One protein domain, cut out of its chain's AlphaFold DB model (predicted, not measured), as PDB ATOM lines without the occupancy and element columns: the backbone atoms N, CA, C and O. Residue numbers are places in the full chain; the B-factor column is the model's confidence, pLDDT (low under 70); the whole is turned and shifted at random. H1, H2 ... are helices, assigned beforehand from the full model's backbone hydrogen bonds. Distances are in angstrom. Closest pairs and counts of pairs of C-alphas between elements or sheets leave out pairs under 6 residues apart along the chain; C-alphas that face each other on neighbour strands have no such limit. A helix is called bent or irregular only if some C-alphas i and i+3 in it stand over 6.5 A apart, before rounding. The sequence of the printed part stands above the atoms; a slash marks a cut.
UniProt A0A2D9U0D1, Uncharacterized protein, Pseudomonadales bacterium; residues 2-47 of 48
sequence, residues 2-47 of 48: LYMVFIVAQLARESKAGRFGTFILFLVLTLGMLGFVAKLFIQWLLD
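AT A GLANCE: This is residues 2 to 47 of the 48 residues of an uncharacterized protein of Pseudomonadales bacterium (UniProt A0A2D9U0D1). Two helices make an open V with unequal arms: a short arm, H1, and a much longer arm, H2, joined at the narrow end by the link of residues 15 to 18. The space between the arms is empty, and residues 2 to 11 of H1 and residues 26 to 46 of H2 stick out from the corner. The printed part has 46 residues, with two named helices in the order H1, H2 and no named strand; the class is all helix. The whole is extended, with a radius of gyration of the C-alphas of 14.7 A, and flat, with spans of 42 by 26 by 9 A.

IN THESE COORDINATES: H1 is residues 2 to 14, from C-alpha 2 at (-16.239, 10.457, -58.976) to C-alpha 14 at (-27.250, -3.918, -55.082), a length of 18.5 A. H2 is residues 19 to 46, 28 residues and 40.0 A from first to last C-alpha. It begins at C-alpha 19 at (-28.816, -4.301, -40.967) and ends at C-alpha 46 at (11.113, -2.020, -40.133). Asp 47 follows it.

HOW THE PARTS SIT: H1 and H2 are apart, but only just: their closest C-alphas are 8.3 A apart. The link from H1 to H2, four residues, is tight. Neither helix is bent or irregular. In H1 and H2 every O i to N i+4 pair is within hydrogen-bond range.

THE WHOLE: The two C-alphas farthest apart, those of Lys 16 and Asp 47, are 42.8 A apart. The first and last printed C-alphas, those of Leu 2 and Asp 47, are 34.9 A apart. The printed part has no cut. Residues 2 to 11 and 26 to 47 stand free. The mean pLDDT of the printed part is 81.7, and it is under 70 at residue 2 and at residues 15 to 19, of which 19 belongs to H2.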
ATOM      1  N   LEU A   2     -14.778  10.409 -59.227       63.44
ATOM      2  CA  LEU A   2     -16.239  10.457 -58.976       63.44
ATOM      3  C   LEU A   2     -17.010   9.156 -59.303       63.44
ATOM      4  O   LEU A   2     -17.911   8.774 -58.564       63.44
ATOM      5  N   TYR A   3     -16.607   8.425 -60.348       75.94
ATOM      6  CA  TYR A   3     -17.218   7.138 -60.722       75.94
ATOM      7  C   TYR A   3     -17.046   6.030 -59.675       75.94
ATOM      8  O   TYR A   3     -17.914   5.174 -59.541       75.94
ATOM      9  N   MET A   4     -15.959   6.049 -58.903       77.00
ATOM     10  CA  MET A   4     -15.697   5.032 -57.882       77.00
ATOM     11  C   MET A   4     -16.709   5.133 -56.735       77.00
ATOM     12  O   MET A   4     -17.203   4.122 -56.247       77.00
ATOM     13  N   VAL A   5     -17.086   6.360 -56.367       75.00
ATOM     14  CA  VAL A   5     -18.093   6.629 -55.330       75.00
ATOM     15  C   VAL A   5     -19.484   6.186 -55.793       75.00
ATOM     16  O   VAL A   5     -20.236   5.596 -55.022       75.00
ATOM     17  N   PHE A   6     -19.802   6.403 -57.074       82.00
ATOM     18  CA  PHE A   6     -21.059   5.963 -57.679       82.00
ATOM     19  C   PHE A   6     -21.172   4.432 -57.720       82.00
ATOM     20  O   PHE A   6     -22.204   3.887 -57.334       82.00
ATOM     21  N   ILE A   7     -20.092   3.733 -58.096       83.06
ATOM     22  CA  ILE A   7     -20.037   2.263 -58.102       83.06
ATOM     23  C   ILE A   7     -20.179   1.703 -56.683       83.06
ATOM     24  O   ILE A   7     -20.925   0.754 -56.488       83.06
ATOM     25  N   VAL A   8     -19.538   2.298 -55.672       75.94
ATOM     26  CA  VAL A   8     -19.668   1.851 -54.271       75.94
ATOM     27  C   VAL A   8     -21.084   2.082 -53.730       75.94
ATOM     28  O   VAL A   8     -21.633   1.208 -53.062       75.94
ATOM     29  N   ALA A   9     -21.712   3.217 -54.051       75.00
ATOM     30  CA  ALA A   9     -23.095   3.501 -53.662       75.00
ATOM     31  C   ALA A   9     -24.098   2.565 -54.357       75.00
ATOM     32  O   ALA A   9     -25.062   2.108 -53.732       75.00
ATOM     33  N   GLN A  10     -23.860   2.253 -55.633       78.44
ATOM     34  CA  GLN A  10     -24.664   1.287 -56.368       78.44
ATOM     35  C   GLN A  10     -24.454  -0.124 -55.807       78.44
ATOM     36  O   GLN A  10     -25.440  -0.776 -55.492       78.44
ATOM     37  N   LEU A  11     -23.210  -0.545 -55.556       77.62
ATOM     38  CA  LEU A  11     -22.862  -1.854 -54.996       77.62
ATOM     39  C   LEU A  11     -23.416  -2.051 -53.580       77.62
ATOM     40  O   LEU A  11     -23.850  -3.149 -53.251       77.62
ATOM     41  N   ALA A  12     -23.460  -1.005 -52.750       70.69
ATOM     42  CA  ALA A  12     -24.076  -1.057 -51.423       70.69
ATOM     43  C   ALA A  12     -25.604  -1.261 -51.492       70.69
ATOM     44  O   ALA A  12     -26.170  -1.999 -50.678       70.69
ATOM     45  N   ARG A  13     -26.271  -0.647 -52.483       72.81
ATOM     46  CA  ARG A  13     -27.706  -0.855 -52.758       72.81
ATOM     47  C   ARG A  13     -27.974  -2.211 -53.419       72.81
ATOM     48  O   ARG A  13     -28.920  -2.883 -53.017       72.81
ATOM     49  N   GLU A  14     -27.147  -2.630 -54.376       75.31
ATOM     50  CA  GLU A  14     -27.250  -3.918 -55.082       75.31
ATOM     51  C   GLU A  14     -26.951  -5.102 -54.166       75.31
ATOM     52  O   GLU A  14     -27.682  -6.088 -54.173       75.31
ATOM     53  N   SER A  15     -25.959  -4.969 -53.286       68.12
ATOM     54  CA  SER A  15     -25.648  -5.978 -52.265       68.12
ATOM     55  C   SER A  15     -26.734  -6.083 -51.190       68.12
ATOM     56  O   SER A  15     -26.563  -6.853 -50.246       68.12
ATOM     57  N   LYS A  16     -27.830  -5.302 -51.294       65.56
ATOM     58  CA  LYS A  16     -28.913  -5.190 -50.303       65.56
ATOM     59  C   LYS A  16     -28.343  -5.217 -48.892       65.56
ATOM     60  O   LYS A  16     -28.763  -6.031 -48.067       65.56
ATOM     61  N   ALA A  17     -27.350  -4.365 -48.633       65.56
ATOM     62  CA  ALA A  17     -26.693  -4.280 -47.341       65.56
ATOM     63  C   ALA A  17     -27.695  -3.732 -46.308       65.56
ATOM     64  O   ALA A  17     -27.696  -2.554 -45.969       65.56
ATOM     65  N   GLY A  18     -28.610  -4.590 -45.853       69.56
ATOM     66  CA  GLY A  18     -29.529  -4.319 -44.756       69.56
ATOM     67  C   GLY A  18     -28.755  -4.245 -43.444       69.56
ATOM     68  O   GLY A  18     -27.531  -4.160 -43.443       69.56
ATOM     69  N   ARG A  19     -29.445  -4.364 -42.305       69.75
ATOM     70  CA  ARG A  19     -28.816  -4.301 -40.967       69.75
ATOM     71  C   ARG A  19     -27.528  -5.131 -40.835       69.75
ATOM     72  O   ARG A  19     -26.590  -4.696 -40.180       69.75
ATOM     73  N   PHE A  20     -27.463  -6.289 -41.497       74.25
ATOM     74  CA  PHE A  20     -26.276  -7.147 -41.520       74.25
ATOM     75  C   PHE A  20     -25.130  -6.578 -42.370       74.25
ATOM     76  O   PHE A  20     -23.976  -6.602 -41.957       74.25
ATOM     77  N   GLY A  21     -25.439  -6.009 -43.535       78.94
ATOM     78  CA  GLY A  21     -24.446  -5.378 -44.399       78.94
ATOM     79  C   GLY A  21     -23.883  -4.088 -43.802       78.94
ATOM     80  O   GLY A  21     -22.691  -3.847 -43.935       78.94
ATOM     81  N   THR A  22     -24.683  -3.306 -43.070       78.75
ATOM     82  CA  THR A  22     -24.179  -2.147 -42.309       78.75
ATOM     83  C   THR A  22     -23.240  -2.578 -41.177       78.75
ATOM     84  O   THR A  22     -22.223  -1.931 -40.952       78.75
ATOM     85  N   PHE A  23     -23.536  -3.696 -40.505       83.88
ATOM     86  CA  PHE A  23     -22.683  -4.258 -39.453       83.88
ATOM     87  C   PHE A  23     -21.348  -4.773 -40.007       83.88
ATOM     88  O   PHE A  23     -20.289  -4.457 -39.469       83.88
ATOM     89  N   ILE A  24     -21.385  -5.499 -41.130       85.00
ATOM     90  CA  ILE A  24     -20.176  -5.955 -41.826       85.00
ATOM     91  C   ILE A  24     -19.389  -4.769 -42.388       85.00
ATOM     92  O   ILE A  24     -18.170  -4.758 -42.264       85.00
ATOM     93  N   LEU A  25     -20.052  -3.752 -42.951       83.56
ATOM     94  CA  LEU A  25     -19.397  -2.523 -43.409       83.56
ATOM     95  C   LEU A  25     -18.675  -1.822 -42.263       83.56
ATOM     96  O   LEU A  25     -17.534  -1.414 -42.439       83.56
ATOM     97  N   PHE A  26     -19.299  -1.721 -41.089       82.12
ATOM     98  CA  PHE A  26     -18.671  -1.126 -39.914       82.12
ATOM     99  C   PHE A  26     -17.467  -1.953 -39.443       82.12
ATOM    100  O   PHE A  26     -16.395  -1.399 -39.209       82.12
ATOM    101  N   LEU A  27     -17.595  -3.283 -39.387       90.25
ATOM    102  CA  LEU A  27     -16.487  -4.180 -39.045       90.25
ATOM    103  C   LEU A  27     -15.325  -4.065 -40.037       90.25
ATOM    104  O   LEU A  27     -14.189  -3.862 -39.621       90.25
ATOM    105  N   VAL A  28     -15.604  -4.146 -41.337       89.38
ATOM    106  CA  VAL A  28     -14.597  -4.061 -42.403       89.38
ATOM    107  C   VAL A  28     -13.948  -2.683 -42.461       89.38
ATOM    108  O   VAL A  28     -12.734  -2.619 -42.624       89.38
ATOM    109  N   LEU A  29     -14.694  -1.585 -42.292       84.44
ATOM    110  CA  LEU A  29     -14.091  -0.249 -42.251       84.44
ATOM    111  C   LEU A  29     -13.159  -0.095 -41.049       84.44
ATOM    112  O   LEU A  29     -12.033   0.372 -41.204       84.44
ATOM    113  N   THR A  30     -13.617  -0.496 -39.862       88.12
ATOM    114  CA  THR A  30     -12.844  -0.309 -38.626       88.12
ATOM    115  C   THR A  30     -11.613  -1.218 -38.612       88.12
ATOM    116  O   THR A  30     -10.514  -0.764 -38.299       88.12
ATOM    117  N   LEU A  31     -11.759  -2.478 -39.035       93.00
ATOM    118  CA  LEU A  31     -10.636  -3.406 -39.207       93.00
ATOM    119  C   LEU A  31      -9.700  -2.980 -40.342       93.00
ATOM    120  O   LEU A  31      -8.489  -3.122 -40.206       93.00
ATOM    121  N   GLY A  32     -10.226  -2.428 -41.434       90.25
ATOM    122  CA  GLY A  32      -9.433  -1.907 -42.546       90.25
ATOM    123  C   GLY A  32      -8.572  -0.715 -42.132       90.25
ATOM    124  O   GLY A  32      -7.384  -0.680 -42.451       90.25
ATOM    125  N   MET A  33      -9.128   0.221 -41.355       90.31
ATOM    126  CA  MET A  33      -8.357   1.325 -40.769       90.31
ATOM    127  C   MET A  33      -7.323   0.822 -39.760       90.31
ATOM    128  O   MET A  33      -6.172   1.246 -39.825       90.31
ATOM    129  N   LEU A  34      -7.683  -0.108 -38.870       91.75
ATOM    130  CA  LEU A  34      -6.737  -0.691 -37.912       91.75
ATOM    131  C   LEU A  34      -5.593  -1.439 -38.607       91.75
ATOM    132  O   LEU A  34      -4.437  -1.258 -38.235       91.75
ATOM    133  N   GLY A  35      -5.887  -2.227 -39.641       91.56
ATOM    134  CA  GLY A  35      -4.879  -2.925 -40.440       91.56
ATOM    135  C   GLY A  35      -3.971  -1.964 -41.207       91.56
ATOM    136  O   GLY A  35      -2.767  -2.195 -41.304       91.56
ATOM    137  N   PHE A  36      -4.515  -0.847 -41.696       91.50
ATOM    138  CA  PHE A  36      -3.727   0.206 -42.332       91.50
ATOM    139  C   PHE A  36      -2.785   0.900 -41.340       91.50
ATOM    140  O   PHE A  36      -1.606   1.084 -41.638       91.50
ATOM    141  N   VAL A  37      -3.273   1.224 -40.141       92.12
ATOM    142  CA  VAL A  37      -2.447   1.805 -39.071       92.12
ATOM    143  C   VAL A  37      -1.373   0.817 -38.623       92.12
ATOM    144  O   VAL A  37      -0.214   1.201 -38.509       92.12
ATOM    145  N   ALA A  38      -1.716  -0.461 -38.442       92.31
ATOM    146  CA  ALA A  38      -0.751  -1.504 -38.110       92.31
ATOM    147  C   ALA A  38       0.328  -1.638 -39.192       92.31
ATOM    148  O   ALA A  38       1.505  -1.718 -38.863       92.31
ATOM    149  N   LYS A  39      -0.044  -1.587 -40.477       88.56
ATOM    150  CA  LYS A  39       0.917  -1.584 -41.587       88.56
ATOM    151  C   LYS A  39       1.875  -0.395 -41.500       88.56
ATOM    152  O   LYS A  39       3.074  -0.598 -41.644       88.56
ATOM    153  N   LEU A  40       1.365   0.814 -41.263       89.44
ATOM    154  CA  LEU A  40       2.201   2.009 -41.099       89.44
ATOM    155  C   LEU A  40       3.146   1.874 -39.901       89.44
ATOM    156  O   LEU A  40       4.309   2.248 -39.988       89.44
ATOM    157  N   PHE A  41       2.661   1.294 -38.804       90.94
ATOM    158  CA  PHE A  41       3.463   1.040 -37.611       90.94
ATOM    159  C   PHE A  41       4.560   0.002 -37.863       90.94
ATOM    160  O   PHE A  41       5.684   0.162 -37.404       90.94
ATOM    161  N   ILE A  42       4.242  -1.049 -38.620       90.50
ATOM    162  CA  ILE A  42       5.191  -2.085 -39.035       90.50
ATOM    163  C   ILE A  42       6.227  -1.500 -40.002       90.50
ATOM    164  O   ILE A  42       7.404  -1.784 -39.841       90.50
ATOM    165  N   GLN A  43       5.825  -0.659 -40.958       88.94
ATOM    166  CA  GLN A  43       6.751   0.061 -41.842       88.94
ATOM    167  C   GLN A  43       7.711   0.949 -41.053       88.94
ATOM    168  O   GLN A  43       8.916   0.882 -41.262       88.94
ATOM    169  N   TRP A  44       7.191   1.694 -40.078       87.94
ATOM    170  CA  TRP A  44       8.011   2.516 -39.191       87.94
ATOM    171  C   TRP A  44       8.977   1.680 -38.338       87.94
ATOM    172  O   TRP A  44      10.116   2.078 -38.132       87.94
ATOM    173  N   LEU A  45       8.549   0.501 -37.876       88.56
ATOM    174  CA  LEU A  45       9.390  -0.404 -37.087       88.56
ATOM    175  C   LEU A  45      10.466  -1.109 -37.930       88.56
ATOM    176  O   LEU A  45      11.549  -1.389 -37.423       88.56
ATOM    177  N   LEU A  46      10.161  -1.430 -39.190       89.69
ATOM    178  CA  LEU A  46      11.113  -2.020 -40.133       89.69
ATOM    179  C   LEU A  46      11.984  -0.975 -40.851       89.69
ATOM    180  O   LEU A  46      12.892  -1.379 -41.572       89.69
ATOM    181  N   ASP A  47      11.737   0.320 -40.630       70.38
ATOM    182  CA  ASP A  47      12.425   1.451 -41.269       70.38
ATOM    183  C   ASP A  47      12.369   1.386 -42.816       70.38
ATOM    184  O   ASP A  47      13.364   1.596 -43.513       70.38
TER     185      ASP A  47